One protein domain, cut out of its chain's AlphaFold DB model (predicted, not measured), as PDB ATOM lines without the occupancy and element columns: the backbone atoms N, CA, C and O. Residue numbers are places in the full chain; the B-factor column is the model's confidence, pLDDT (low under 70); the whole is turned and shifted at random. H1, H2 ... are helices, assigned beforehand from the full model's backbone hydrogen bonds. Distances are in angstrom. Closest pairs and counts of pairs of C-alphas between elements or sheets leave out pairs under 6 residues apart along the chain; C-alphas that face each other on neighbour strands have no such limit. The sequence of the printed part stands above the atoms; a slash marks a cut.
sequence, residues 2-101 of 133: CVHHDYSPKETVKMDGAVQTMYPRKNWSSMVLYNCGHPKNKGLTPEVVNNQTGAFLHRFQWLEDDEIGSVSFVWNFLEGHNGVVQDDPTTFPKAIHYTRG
ATOM      1  N   CYS A   2       7.439 -43.776 -21.901       98.12
ATOM      2  CA  CYS A   2       5.990 -43.942 -22.031       98.12
ATOM      3  C   CYS A   2       5.498 -45.066 -21.117       98.12
ATOM      4  O   CYS A   2       6.302 -45.735 -20.471       98.12
ATOM      5  N   VAL A   3       4.189 -45.278 -21.028       98.12
ATOM      6  CA  VAL A   3       3.672 -46.472 -20.350       98.12
ATOM      7  C   VAL A   3       3.745 -47.647 -21.313       98.12
ATOM      8  O   VAL A   3       3.223 -47.576 -22.426       98.12
ATOM      9  N   HIS A   4       4.373 -48.736 -20.875       97.44
ATOM     10  CA  HIS A   4       4.473 -49.971 -21.649       97.44
ATOM     11  C   HIS A   4       3.212 -50.818 -21.462       97.44
ATOM     12  O   HIS A   4       3.245 -51.873 -20.837       97.44
ATOM     13  N   HIS A   5       2.080 -50.317 -21.961       95.75
ATOM     14  CA  HIS A   5       0.797 -51.013 -21.868       95.75
ATOM     15  C   HIS A   5       0.851 -52.375 -22.563       95.75
ATOM     16  O   HIS A   5       1.264 -52.464 -23.724       95.75
ATOM     17  N   ASP A   6       0.368 -53.408 -21.875       92.75
ATOM     18  CA  ASP A   6       0.029 -54.700 -22.474       92.75
ATOM     19  C   ASP A   6      -1.458 -54.701 -22.854       92.75
ATOM     20  O   ASP A   6      -2.336 -55.200 -22.145       92.75
ATOM     21  N   TYR A   7      -1.758 -54.014 -23.957       87.31
ATOM     22  CA  TYR A   7      -3.130 -53.740 -24.357       87.31
ATOM     23  C   TYR A   7      -3.685 -54.811 -25.299       87.31
ATOM     24  O   TYR A   7      -3.487 -54.762 -26.517       87.31
ATOM     25  N   SER A   8      -4.465 -55.723 -24.722       85.56
ATOM     26  CA  SER A   8      -5.213 -56.766 -25.431       85.56
ATOM     27  C   SER A   8      -6.729 -56.539 -25.270       85.56
ATOM     28  O   SER A   8      -7.328 -57.078 -24.336       85.56
ATOM     29  N   PRO A   9      -7.366 -55.697 -26.115       81.31
ATOM     30  CA  PRO A   9      -8.790 -55.380 -25.994       81.31
ATOM     31  C   PRO A   9      -9.655 -56.604 -26.302       81.31
ATOM     32  O   PRO A   9      -9.309 -57.412 -27.164       81.31
ATOM     33  N   LYS A  10     -10.804 -56.718 -25.628       79.62
ATOM     34  CA  LYS A  10     -11.770 -57.802 -25.879       79.62
ATOM     35  C   LYS A  10     -12.680 -57.485 -27.064       79.62
ATOM     36  O   LYS A  10     -13.197 -58.391 -27.711       79.62
ATOM     37  N   GLU A  11     -12.896 -56.204 -27.335       81.06
ATOM     38  CA  GLU A  11     -13.734 -55.721 -28.422       81.06
ATOM     39  C   GLU A  11     -13.035 -55.877 -29.774       81.06
ATOM     40  O   GLU A  11     -11.857 -55.558 -29.927       81.06
ATOM     41  N   THR A  12     -13.783 -56.316 -30.785       81.19
ATOM     42  CA  THR A  12     -13.291 -56.497 -32.161       81.19
ATOM     43  C   THR A  12     -13.545 -55.283 -33.056       81.19
ATOM     44  O   THR A  12     -12.984 -55.192 -34.149       81.19
ATOM     45  N   VAL A  13     -14.345 -54.325 -32.581       82.56
ATOM     46  CA  VAL A  13     -14.695 -53.082 -33.278       82.56
ATOM     47  C   VAL A  13     -14.460 -51.876 -32.374       82.56
ATOM     48  O   VAL A  13     -14.604 -51.952 -31.153       82.56
ATOM     49  N   LYS A  14     -14.057 -50.762 -32.981       82.38
ATOM     50  CA  LYS A  14     -13.916 -49.457 -32.333       82.38
ATOM     51  C   LYS A  14     -15.241 -48.690 -32.371       82.38
ATOM     52  O   LYS A  14     -16.212 -49.132 -32.980       82.38
ATOM     53  N   MET A  15     -15.249 -47.516 -31.740       76.38
ATOM     54  CA  MET A  15     -16.408 -46.626 -31.645       76.38
ATOM     55  C   MET A  15     -17.019 -46.244 -33.012       76.38
ATOM     56  O   MET A  15     -18.225 -46.057 -33.112       76.38
ATOM     57  N   ASP A  16     -16.214 -46.162 -34.069       78.69
ATOM     58  CA  ASP A  16     -16.614 -45.797 -35.437       78.69
ATOM     59  C   ASP A  16     -16.883 -47.013 -36.345       78.69
ATOM     60  O   ASP A  16     -16.985 -46.881 -37.564       78.69
ATOM     61  N   GLY A  17     -16.971 -48.216 -35.771       81.12
ATOM     62  CA  GLY A  17     -17.120 -49.457 -36.530       81.12
ATOM     63  C   GLY A  17     -15.835 -49.920 -37.223       81.12
ATOM     64  O   GLY A  17     -15.856 -50.942 -37.910       81.12
ATOM     65  N   ALA A  18     -14.704 -49.231 -37.032       83.06
ATOM     66  CA  ALA A  18     -13.424 -49.694 -37.546       83.06
ATOM     67  C   ALA A  18     -12.959 -50.961 -36.814       83.06
ATOM     68  O   ALA A  18     -13.195 -51.139 -35.616       83.06
ATOM     69  N   VAL A  19     -12.236 -51.832 -37.520       86.38
ATOM     70  CA  VAL A  19     -11.684 -53.058 -36.933       86.38
ATOM     71  C   VAL A  19     -10.684 -52.713 -35.826       86.38
ATOM     72  O   VAL A  19      -9.774 -51.892 -35.989       86.38
ATOM     73  N   GLN A  20     -10.842 -53.368 -34.680       83.56
ATOM     74  CA  GLN A  20      -9.897 -53.291 -33.580       83.56
ATOM     75  C   GLN A  20      -8.738 -54.262 -33.828       83.56
ATOM     76  O   GLN A  20      -8.815 -55.450 -33.527       83.56
ATOM     77  N   THR A  21      -7.627 -53.753 -34.353       82.56
ATOM     78  CA  THR A  21      -6.427 -54.569 -34.586       82.56
ATOM     79  C   THR A  21      -5.556 -54.645 -33.333       82.56
ATOM     80  O   THR A  21      -5.317 -53.626 -32.671       82.56
ATOM     81  N   MET A  22      -5.038 -55.833 -33.021       85.81
ATOM     82  CA  MET A  22      -3.977 -56.017 -32.027       85.81
ATOM     83  C   MET A  22      -2.604 -55.891 -32.687       85.81
ATOM     84  O   MET A  22      -2.363 -56.468 -33.744       85.81
ATOM     85  N   TYR A  23      -1.707 -55.126 -32.071       89.19
ATOM     86  CA  TYR A  23      -0.328 -54.984 -32.524       89.19
ATOM     87  C   TYR A  23       0.588 -54.607 -31.348       89.19
ATOM     88  O   TYR A  23       0.112 -54.009 -30.380       89.19
ATOM     89  N   PRO A  24       1.896 -54.917 -31.421       92.88
ATOM     90  CA  PRO A  24       2.844 -54.571 -30.364       92.88
ATOM     91  C   PRO A  24       2.910 -53.064 -30.110       92.88
ATOM     92  O   PRO A  24       2.846 -52.280 -31.057       92.88
ATOM     93  N   ARG A  25       3.116 -52.668 -28.848       95.00
ATOM     94  CA  ARG A  25       3.241 -51.261 -28.414       95.00
ATOM     95  C   ARG A  25       1.993 -50.405 -28.647       95.00
ATOM     96  O   ARG A  25       2.065 -49.182 -28.775       95.00
ATOM     97  N   LYS A  26       0.822 -51.035 -28.708       93.56
ATOM     98  CA  LYS A  26      -0.447 -50.317 -28.802       93.56
ATOM     99  C   LYS A  26      -0.644 -49.415 -27.582       93.56
ATOM    100  O   LYS A  26      -0.379 -49.821 -26.457       93.56
ATOM    101  N   ASN A  27      -1.087 -48.184 -27.831       95.00
ATOM    102  CA  ASN A  27      -1.247 -47.117 -26.834       95.00
ATOM    103  C   ASN A  27       0.044 -46.658 -26.126       95.00
ATOM    104  O   ASN A  27      -0.028 -45.813 -25.242       95.00
ATOM    105  N   TRP A  28       1.237 -47.116 -26.527       97.25
ATOM    106  CA  TRP A  28       2.478 -46.592 -25.941       97.25
ATOM    107  C   TRP A  28       2.702 -45.127 -26.332       97.25
ATOM    108  O   TRP A  28       3.065 -44.302 -25.502       97.25
ATOM    109  N   SER A  29       2.421 -44.765 -27.587       96.56
ATOM    110  CA  SER A  29       2.570 -43.388 -28.069       96.56
ATOM    111  C   SER A  29       1.417 -42.455 -27.679       96.56
ATOM    112  O   SER A  29       1.358 -41.337 -28.181       96.56
ATOM    113  N   SER A  30       0.457 -42.912 -26.870       95.88
ATOM    114  CA  SER A  30      -0.719 -42.113 -26.508       95.88
ATOM    115  C   SER A  30      -0.419 -41.070 -25.424       95.88
ATOM    116  O   SER A  30      -1.165 -40.106 -25.266       95.88
ATOM    117  N   MET A  31       0.706 -41.244 -24.726       97.56
ATOM    118  CA  MET A  31       1.346 -40.271 -23.848       97.56
ATOM    119  C   MET A  31       2.846 -40.569 -23.843       97.56
ATOM    120  O   MET A  31       3.263 -41.696 -23.566       97.56
ATOM    121  N   VAL A  32       3.661 -39.569 -24.175       97.69
ATOM    122  CA  VAL A  32       5.115 -39.727 -24.271       97.69
ATOM    123  C   VAL A  32       5.810 -38.541 -23.623       97.69
ATOM    124  O   VAL A  32       5.524 -37.390 -23.945       97.69
ATOM    125  N   LEU A  33       6.786 -38.831 -22.766       97.00
ATOM    126  CA  LEU A  33       7.786 -37.864 -22.334       97.00
ATOM    127  C   LEU A  33       9.028 -38.003 -23.220       97.00
ATOM    128  O   LEU A  33       9.758 -38.998 -23.127       97.00
ATOM    129  N   TYR A  34       9.271 -37.019 -24.084       96.00
ATOM    130  CA  TYR A  34      10.421 -37.019 -24.986       96.00
ATOM    131  C   TYR A  34      11.665 -36.420 -24.329       96.00
ATOM    132  O   TYR A  34      11.642 -35.307 -23.813       96.00
ATOM    133  N   ASN A  35      12.787 -37.135 -24.433       95.38
ATOM    134  CA  ASN A  35      14.102 -36.536 -24.243       95.38
ATOM    135  C   ASN A  35      14.525 -35.859 -25.556       95.38
ATOM    136  O   ASN A  35      15.035 -36.516 -26.468       95.38
ATOM    137  N   CYS A  36      14.324 -34.545 -25.647       95.19
ATOM    138  CA  CYS A  36      14.690 -33.758 -26.828       95.19
ATOM    139  C   CYS A  36      16.210 -33.711 -27.087       95.19
ATOM    140  O   CYS A  36      16.630 -33.339 -28.178       95.19
ATOM    141  N   GLY A  37      17.040 -34.104 -26.112       96.44
ATOM    142  CA  GLY A  37      18.492 -34.218 -26.261       96.44
ATOM    143  C   GLY A  37      18.979 -35.575 -26.785       96.44
ATOM    144  O   GLY A  37      20.158 -35.700 -27.112       96.44
ATOM    145  N   HIS A  38      18.111 -36.591 -26.879       96.94
ATOM    146  CA  HIS A  38      18.523 -37.931 -27.307       96.94
ATOM    147  C   HIS A  38      18.982 -37.926 -28.779       96.94
ATOM    148  O   HIS A  38      18.220 -37.485 -29.646       96.94
ATOM    149  N   PRO A  39      20.182 -38.438 -29.113       96.94
ATOM    150  CA  PRO A  39      20.745 -38.314 -30.457       96.94
ATOM    151  C   PRO A  39      19.871 -38.970 -31.533       96.94
ATOM    152  O   PRO A  39      19.684 -38.370 -32.590       96.94
ATOM    153  N   LYS A  40      19.255 -40.131 -31.257       97.31
ATOM    154  CA  LYS A  40      18.366 -40.800 -32.224       97.31
ATOM    155  C   LYS A  40      17.076 -40.024 -32.522       97.31
ATOM    156  O   LYS A  40      16.535 -40.157 -33.615       97.31
ATOM    157  N   ASN A  41      16.618 -39.148 -31.620       96.19
ATOM    158  CA  ASN A  41      15.438 -38.315 -31.885       96.19
ATOM    159  C   ASN A  41      15.716 -37.237 -32.942       96.19
ATOM    160  O   ASN A  41      14.784 -36.783 -33.598       96.19
ATOM    161  N   LYS A  42      16.987 -36.879 -33.188       93.94
ATOM    162  CA  LYS A  42      17.364 -35.990 -34.301       93.94
ATOM    163  C   LYS A  42      17.078 -36.608 -35.675       93.94
ATOM    164  O   LYS A  42      16.969 -35.875 -36.650       93.94
ATOM    165  N   GLY A  43      16.955 -37.937 -35.748       93.25
ATOM    166  CA  GLY A  43      16.584 -38.658 -36.965       93.25
ATOM    167  C   GLY A  43      15.109 -38.512 -37.351       93.25
ATOM    168  O   GLY A  43      14.754 -38.817 -38.485       93.25
ATOM    169  N   LEU A  44      14.250 -38.012 -36.456       95.44
ATOM    170  CA  LEU A  44      12.847 -37.712 -36.751       95.44
ATOM    171  C   LEU A  44      12.714 -36.381 -37.507       95.44
ATOM    172  O   LEU A  44      12.147 -35.409 -37.010       95.44
ATOM    173  N   THR A  45      13.271 -36.324 -38.711       96.88
ATOM    174  CA  THR A  45      13.140 -35.158 -39.592       96.88
ATOM    175  C   THR A  45      11.732 -35.096 -40.202       96.88
ATOM    176  O   THR A  45      11.057 -36.126 -40.282       96.88
ATOM    177  N   PRO A  46      11.274 -33.927 -40.696       97.56
ATOM    178  CA  PRO A  46      10.004 -33.838 -41.420       97.56
ATOM    179  C   PRO A  46       9.914 -34.817 -42.596       97.56
ATOM    180  O   PRO A  46       8.863 -35.402 -42.830       97.56
ATOM    181  N   GLU A  47      11.021 -35.043 -43.306       98.12
ATOM    182  CA  GLU A  47      11.092 -36.029 -44.386       98.12
ATOM    183  C   GLU A  47      10.835 -37.452 -43.878       98.12
ATOM    184  O   GLU A  47      10.020 -38.168 -44.458       98.12
ATOM    185  N   VAL A  48      11.472 -37.856 -42.774       97.62
ATOM    186  CA  VAL A  48      11.255 -39.179 -42.172       97.62
ATOM    187  C   VAL A  48       9.812 -39.319 -41.694       97.62
ATOM    188  O   VAL A  48       9.160 -40.305 -42.022       97.62
ATOM    189  N   VAL A  49       9.279 -38.329 -40.975       96.44
ATOM    190  CA  VAL A  49       7.904 -38.370 -40.449       96.44
ATOM    191  C   VAL A  49       6.866 -38.446 -41.572       96.44
ATOM    192  O   VAL A  49       5.896 -39.188 -41.444       96.44
ATOM    193  N   ASN A  50       7.083 -37.741 -42.685       97.56
ATOM    194  CA  ASN A  50       6.146 -37.729 -43.810       97.56
ATOM    195  C   ASN A  50       6.188 -39.004 -44.668       97.56
ATOM    196  O   ASN A  50       5.203 -39.299 -45.341       97.56
ATOM    197  N   ASN A  51       7.302 -39.744 -44.674       98.12
ATOM    198  CA  ASN A  51       7.478 -40.920 -45.538       98.12
ATOM    199  C   ASN A  51       7.422 -42.262 -44.792       98.12
ATOM    200  O   ASN A  51       7.267 -43.308 -45.420       98.12
ATOM    201  N   GLN A  52       7.562 -42.264 -43.466       98.25
ATOM    202  CA  GLN A  52       7.504 -43.485 -42.670       98.25
ATOM    203  C   GLN A  52       6.074 -43.934 -42.378       98.25
ATOM    204  O   GLN A  52       5.115 -43.165 -42.384       98.25
ATOM    205  N   THR A  53       5.928 -45.222 -42.075       97.75
ATOM    206  CA  THR A  53       4.621 -45.778 -41.714       97.75
ATOM    207  C   THR A  53       4.187 -45.314 -40.323       97.75
ATOM    208  O   THR A  53       5.008 -45.140 -39.421       97.75
ATOM    209  N   GLY A  54       2.874 -45.233 -40.079       94.50
ATOM    210  CA  GLY A  54       2.364 -45.033 -38.716       94.50
ATOM    211  C   GLY A  54       2.863 -46.120 -37.755       94.50
ATOM    212  O   GLY A  54       3.165 -45.854 -36.600       94.50
ATOM    213  N   ALA A  55       3.051 -47.338 -38.259       95.88
ATOM    214  CA  ALA A  55       3.653 -48.451 -37.539       95.88
ATOM    215  C   ALA A  55       5.094 -48.175 -37.072       95.88
ATOM    216  O   ALA A  55       5.452 -48.611 -35.981       95.88
ATOM    217  N   PHE A  56       5.904 -47.489 -37.877       97.62
ATOM    218  CA  PHE A  56       7.262 -47.076 -37.522       97.62
ATOM    219  C   PHE A  56       7.237 -46.005 -36.427       97.62
ATOM    220  O   PHE A  56       7.925 -46.131 -35.413       97.62
ATOM    221  N   LEU A  57       6.370 -45.001 -36.598       97.00
ATOM    222  CA  LEU A  57       6.260 -43.849 -35.703       97.00
ATOM    223  C   LEU A  57       5.639 -44.207 -34.340       97.00
ATOM    224  O   LEU A  57       6.203 -43.925 -33.287       97.00
ATOM    225  N   HIS A  58       4.495 -44.886 -34.334       95.62
ATOM    226  CA  HIS A  58       3.769 -45.221 -33.103       95.62
ATOM    227  C   HIS A  58       4.424 -46.333 -32.286       95.62
ATOM    228  O   HIS A  58       4.116 -46.487 -31.105       95.62
ATOM    229  N   ARG A  59       5.317 -47.118 -32.898       96.56
ATOM    230  CA  ARG A  59       6.020 -48.218 -32.227       96.56
ATOM    231  C   ARG A  59       7.483 -47.902 -31.953       96.56
ATOM    232  O   ARG A  59       8.207 -48.818 -31.592       96.56
ATOM    233  N   PHE A  60       7.915 -46.648 -32.090       97.31
ATOM    234  CA  PHE A  60       9.278 -46.219 -31.752       97.31
ATOM    235  C   PHE A  60      10.374 -47.018 -32.471       97.31
ATOM    236  O   PHE A  60      11.404 -47.315 -31.883       97.31
ATOM    237  N   GLN A  61      10.158 -47.395 -33.736       97.25
ATOM    238  CA  GLN A  61      11.066 -48.305 -34.456       97.25
ATOM    239  C   GLN A  61      12.427 -47.684 -34.820       97.25
ATOM    240  O   GLN A  61      13.290 -48.381 -35.343       97.25
ATOM    241  N   TRP A  62      12.632 -46.388 -34.562       97.38
ATOM    242  CA  TRP A  62      13.944 -45.738 -34.676       97.38
ATOM    243  C   TRP A  62      14.793 -45.849 -33.401       97.38
ATOM    244  O   TRP A  62      15.923 -45.363 -33.390       97.38
ATOM    245  N   LEU A  63      14.245 -46.422 -32.325       97.56
ATOM    246  CA  LEU A  63      14.916 -46.652 -31.047       97.56
ATOM    247  C   LEU A  63      15.071 -48.156 -30.804       97.56
ATOM    248  O   LEU A  63      14.221 -48.942 -31.228       97.56
ATOM    249  N   GLU A  64      16.115 -48.526 -30.070       97.81
ATOM    250  CA  GLU A  64      16.214 -49.842 -29.444       97.81
ATOM    251  C   GLU A  64      15.319 -49.907 -28.197       97.81
ATOM    252  O   GLU A  64      14.968 -48.888 -27.596       97.81
ATOM    253  N   ASP A  65      14.962 -51.118 -27.778       96.88
ATOM    254  CA  ASP A  65      14.048 -51.350 -26.654       96.88
ATOM    255  C   ASP A  65      14.586 -50.813 -25.319       96.88
ATOM    256  O   ASP A  65      13.812 -50.306 -24.507       96.88
ATOM    257  N   ASP A  66      15.901 -50.871 -25.100       97.62
ATOM    258  CA  ASP A  66      16.562 -50.358 -23.896       97.62
ATOM    259  C   ASP A  66      16.654 -48.820 -23.857       97.62
ATOM    260  O   ASP A  66      16.856 -48.236 -22.791       97.62
ATOM    261  N   GLU A  67      16.416 -48.145 -24.984       97.69
ATOM    262  CA  GLU A  67      16.322 -46.684 -25.066       97.69
ATOM    263  C   GLU A  67      14.908 -46.163 -24.727       97.69
ATOM    264  O   GLU A  67      14.697 -44.954 -24.561       97.69
ATOM    265  N   ILE A  68      13.918 -47.055 -24.593       98.12
ATOM    266  CA  ILE A  68      12.525 -46.702 -24.299       98.12
ATOM    267  C   ILE A  68      12.244 -46.929 -22.809       98.12
ATOM    268  O   ILE A  68      11.848 -48.004 -22.373       98.12
ATOM    269  N   GLY A  69      12.424 -45.885 -21.998       97.88
ATOM    270  CA  GLY A  69      12.105 -45.964 -20.568       97.88
ATOM    271  C   GLY A  69      10.597 -46.007 -20.271       97.88
ATOM    272  O   GLY A  69       9.794 -45.389 -20.978       97.88
ATOM    273  N   SER A  70      10.219 -46.654 -19.167       98.00
ATOM    274  CA  SER A  70       8.826 -46.776 -18.721       98.00
ATOM    275  C   SER A  70       8.434 -45.739 -17.663       98.00
ATOM    276  O   SER A  70       9.226 -45.431 -16.773       98.00
ATOM    277  N   VAL A  71       7.188 -45.269 -17.690       97.62
ATOM    278  CA  VAL A  71       6.545 -44.562 -16.561       97.62
ATOM    279  C   VAL A  71       5.348 -45.362 -16.040       97.62
ATOM    280  O   VAL A  71       4.824 -46.219 -16.748       97.62
ATOM    281  N   SER A  72       4.923 -45.103 -14.797       97.69
ATOM    282  CA  SER A  72       3.761 -45.785 -14.203       97.69
ATOM    283  C   SER A  72       2.487 -45.534 -15.014       97.69
ATOM    284  O   SER A  72       2.254 -44.413 -15.477       97.69
ATOM    285  N   PHE A  73       1.641 -46.563 -15.134       97.88
ATOM    286  CA  PHE A  73       0.404 -46.505 -15.911       97.88
ATOM    287  C   PHE A  73      -0.571 -45.433 -15.428       97.88
ATOM    288  O   PHE A  73      -1.343 -44.927 -16.231       97.88
ATOM    289  N   VAL A  74      -0.491 -44.996 -14.168       98.19
ATOM    290  CA  VAL A  74      -1.347 -43.915 -13.652       98.19
ATOM    291  C   VAL A  74      -1.149 -42.578 -14.374       98.19
ATOM    292  O   VAL A  74      -2.026 -41.723 -14.311       98.19
ATOM    293  N   TRP A  75      -0.021 -42.383 -15.068       98.06
ATOM    294  CA  TRP A  75       0.257 -41.195 -15.888       98.06
ATOM    295  C   TRP A  75      -0.242 -41.303 -17.337       98.06
ATOM    296  O   TRP A  75      -0.134 -40.345 -18.097       98.06
ATOM    297  N   ASN A  76      -0.770 -42.459 -17.728       98.06
ATOM    298  CA  ASN A  76      -1.476 -42.688 -18.986       98.06
ATOM    299  C   ASN A  76      -2.503 -43.802 -18.753       98.06
ATOM    300  O   ASN A  76      -2.394 -44.885 -19.332       98.06
ATOM    301  N   PHE A  77      -3.430 -43.561 -17.825       97.94
ATOM    302  CA  PHE A  77      -4.388 -44.557 -17.363       97.94
ATOM    303  C   PHE A  77      -5.449 -44.757 -18.443       97.94
ATOM    304  O   PHE A  77      -6.253 -43.864 -18.696       97.94
ATOM    305  N   LEU A  78      -5.441 -45.911 -19.100       96.50
ATOM    306  CA  LEU A  78      -6.399 -46.261 -20.137       96.50
ATOM    307  C   LEU A  78      -7.732 -46.653 -19.495       96.50
ATOM    308  O   LEU A  78      -7.854 -47.733 -18.911       96.50
ATOM    309  N   GLU A  79      -8.729 -45.782 -19.632       94.25
ATOM    310  CA  GLU A  79     -10.112 -46.055 -19.229       94.25
ATOM    311  C   GLU A  79     -10.611 -47.362 -19.874       94.25
ATOM    312  O   GLU A  79     -10.326 -47.647 -21.042       94.25
ATOM    313  N   GLY A  80     -11.289 -48.204 -19.088       90.12
ATOM    314  CA  GLY A  80     -11.777 -49.512 -19.528       90.12
ATOM    315  C   GLY A  80     -10.705 -50.600 -19.694       90.12
ATOM    316  O   GLY A  80     -11.037 -51.709 -20.113       90.12
ATOM    317  N   HIS A  81      -9.436 -50.319 -19.377       92.50
ATOM    318  CA  HIS A  81      -8.349 -51.305 -19.412       92.50
ATOM    319  C   HIS A  81      -7.540 -51.367 -18.119       92.50
ATOM    320  O   HIS A  81      -7.322 -52.459 -17.594       92.50
ATOM    321  N   ASN A  82      -7.076 -50.226 -17.611       94.75
ATOM    322  CA  ASN A  82      -6.405 -50.189 -16.318       94.75
ATOM    323  C   ASN A  82      -7.442 -50.235 -15.187       94.75
ATOM    324  O   ASN A  82      -8.558 -49.744 -15.335       94.75
ATOM    325  N   GLY A  83      -7.067 -50.842 -14.061       93.88
ATOM    326  CA  GLY A  83      -7.918 -50.964 -12.881       93.88
ATOM    327  C   GLY A  83      -7.312 -50.245 -11.684       93.88
ATOM    328  O   GLY A  83      -6.093 -50.239 -11.511       93.88
ATOM    329  N   VAL A  84      -8.175 -49.664 -10.852       95.44
ATOM    330  CA  VAL A  84      -7.803 -49.201  -9.512       95.44
ATOM    331  C   VAL A  84      -7.925 -50.385  -8.561       95.44
ATOM    332  O   VAL A  84      -8.966 -51.041  -8.506       95.44
ATOM    333  N   VAL A  85      -6.858 -50.672  -7.826       95.88
ATOM    334  CA  VAL A  85      -6.844 -51.721  -6.807       95.88
ATOM    335  C   VAL A  85      -7.281 -51.101  -5.486       95.88
ATOM    336  O   VAL A  85      -6.742 -50.082  -5.053       95.88
ATOM    337  N   GLN A  86      -8.285 -51.711  -4.854       94.50
ATOM    338  CA  GLN A  86      -8.747 -51.284  -3.538       94.50
ATOM    339  C   GLN A  86      -7.576 -51.315  -2.545       94.50
ATOM    340  O   GLN A  86      -6.786 -52.254  -2.545       94.50
ATOM    341  N   ASP A  87      -7.471 -50.273  -1.723       94.50
ATOM    342  CA  ASP A  87      -6.420 -50.094  -0.714       94.50
ATOM    343  C   ASP A  87      -4.990 -49.905  -1.267       94.50
ATOM    344  O   ASP A  87      -4.042 -49.814  -0.486       94.50
ATOM    345  N   ASP A  88      -4.821 -49.744  -2.586       96.06
ATOM    346  CA  ASP A  88      -3.547 -49.350  -3.200       96.06
ATOM    347  C   ASP A  88      -3.656 -47.979  -3.898       96.06
ATOM    348  O   ASP A  88      -4.012 -47.888  -5.083       96.06
ATOM    349  N   PRO A  89      -3.288 -46.882  -3.208       93.50
ATOM    350  CA  PRO A  89      -3.360 -45.539  -3.777       93.50
ATOM    351  C   PRO A  89      -2.381 -45.321  -4.941       93.50
ATOM    352  O   PRO A  89      -2.518 -44.344  -5.675       93.50
ATOM    353  N   THR A  90      -1.396 -46.206  -5.142       96.44
ATOM    354  CA  THR A  90      -0.436 -46.091  -6.250       96.44
ATOM    355  C   THR A  90      -1.031 -46.478  -7.601       96.44
ATOM    356  O   THR A  90      -0.418 -46.193  -8.631       96.44
ATOM    357  N   THR A  91      -2.235 -47.065  -7.603       97.06
ATOM    358  CA  THR A  91      -2.984 -47.455  -8.807       97.06
ATOM    359  C   THR A  91      -4.026 -46.426  -9.244       97.06
ATOM    360  O   THR A  91      -4.573 -46.536 -10.343       97.06
ATOM    361  N   PHE A  92      -4.289 -45.405  -8.420       97.00
ATOM    362  CA  PHE A  92      -5.260 -44.364  -8.743       97.00
ATOM    363  C   PHE A  92      -4.740 -43.455  -9.875       97.00
ATOM    364  O   PHE A  92      -3.579 -43.027  -9.826       97.00
ATOM    365  N   PRO A  93      -5.557 -43.141 -10.901       97.38
ATOM    366  CA  PRO A  93      -5.106 -42.368 -12.052       97.38
ATOM    367  C   PRO A  93      -4.653 -40.955 -11.675       97.38
ATOM    368  O   PRO A  93      -5.302 -40.246 -10.911       97.38
ATOM    369  N   LYS A  94      -3.552 -40.517 -12.292       97.00
ATOM    370  CA  LYS A  94      -3.071 -39.126 -12.281       97.00
ATOM    371  C   LYS A  94      -3.357 -38.410 -13.598       97.00
ATOM    372  O   LYS A  94      -3.511 -37.195 -13.612       97.00
ATOM    373  N   ALA A  95      -3.419 -39.159 -14.698       97.06
ATOM    374  CA  ALA A  95      -3.861 -38.683 -15.998       97.06
ATOM    375  C   ALA A  95      -4.666 -39.786 -16.693       97.06
ATOM    376  O   ALA A  95      -4.156 -40.885 -16.930       97.06
ATOM    377  N   ILE A  96      -5.928 -39.483 -17.000       97.56
ATOM    378  CA  ILE A  96      -6.879 -40.420 -17.600       97.56
ATOM    379  C   ILE A  96      -6.852 -40.263 -19.118       97.56
ATOM    380  O   ILE A  96      -6.978 -39.163 -19.655       97.56
ATOM    381  N   HIS A  97      -6.714 -41.386 -19.809       96.94
ATOM    382  CA  HIS A  97      -6.795 -41.510 -21.251       96.94
ATOM    383  C   HIS A  97      -8.063 -42.304 -21.602       96.94
ATOM    384  O   HIS A  97      -8.108 -43.528 -21.463       96.94
ATOM    385  N   TYR A  98      -9.082 -41.616 -22.122       95.12
ATOM    386  CA  TYR A  98     -10.341 -42.216 -22.586       95.12
ATOM    387  C   TYR A  98     -10.162 -42.966 -23.915       95.12
ATOM    388  O   TYR A  98     -10.545 -42.484 -24.982       95.12
ATOM    389  N   THR A  99      -9.541 -44.150 -23.869       90.75
ATOM    390  CA  THR A  99      -9.065 -44.872 -25.071       90.75
ATOM    391  C   THR A  99     -10.203 -45.405 -25.946       90.75
ATOM    392  O   THR A  99     -10.021 -45.638 -27.142       90.75
ATOM    393  N   ARG A 100     -11.395 -45.571 -25.359       87.81
ATOM    394  CA  ARG A 100     -12.607 -46.093 -26.009       87.81
ATOM    395  C   ARG A 100     -13.588 -44.987 -26.426       87.81
ATOM    396  O   ARG A 100     -14.573 -45.290 -27.091       87.81
ATOM    397  N   GLY A 101     -13.296 -43.732 -26.077       90.75
ATOM    398  CA  GLY A 101     -14.208 -42.590 -26.181       90.75
ATOM    399  C   GLY A 101     -14.563 -42.041 -24.797       90.75
ATOM    400  O   GLY A 101     -14.712 -42.802 -23.846       90.75
TER     401      GLY A 101
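AT A GLANCE: This is residues 2 to 101 of the 133 residues of the protein "Protein CDI" of Hibiscus syriacus (UniProt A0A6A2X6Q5). Little of this model is regular: long loops, with three short helices, H1 to H3, towards one end and H4 beside the short parallel pairing of residues 77 to 78 with 96 to 97 elsewhere. The printed part has 100 residues, 20 of them in four named helices, H1 to H4 in chain order, and no named strand; the class is all helix. It is only just loose, close to compact, with a radius of gyration of the C-alphas of 15.3 A and spans of 45 by 34 by 19 A.

IN THESE COORDINATES: Residues 2 to 38 hold no named element. H1 is residues 39 to 43, from C-alpha 39 at (20.745, -38.314, -30.457); H2, 46 to 51, is 8.6 A long; H3 is 54 to 58; H4 is 73 to 76, ending at C-alpha 76 (-1.476, -42.688, -18.986).

HOW THE PARTS SIT: H1 and H2 meet only through their tight link. H2 and H3 are close but not clearly touching; their closest C-alphas, Val 49 and Leu 57, are 7.4 A apart. H4 is apart from H1, H2 and H3. In H2 and H3 every O i to N i+4 pair is within hydrogen-bond range; H1 has 0 of 1, but 2 of 2 O i to N i+3 pairs; H4 is too short for an i+4 pair.

THE WHOLE: The farthest C-alphas, Glu 47 and Asp 87, are 49.1 A apart. The link H3 to H4 is long, with 14 residues. The printed part has no cut, and no printed residue is under 70 in pLDDT.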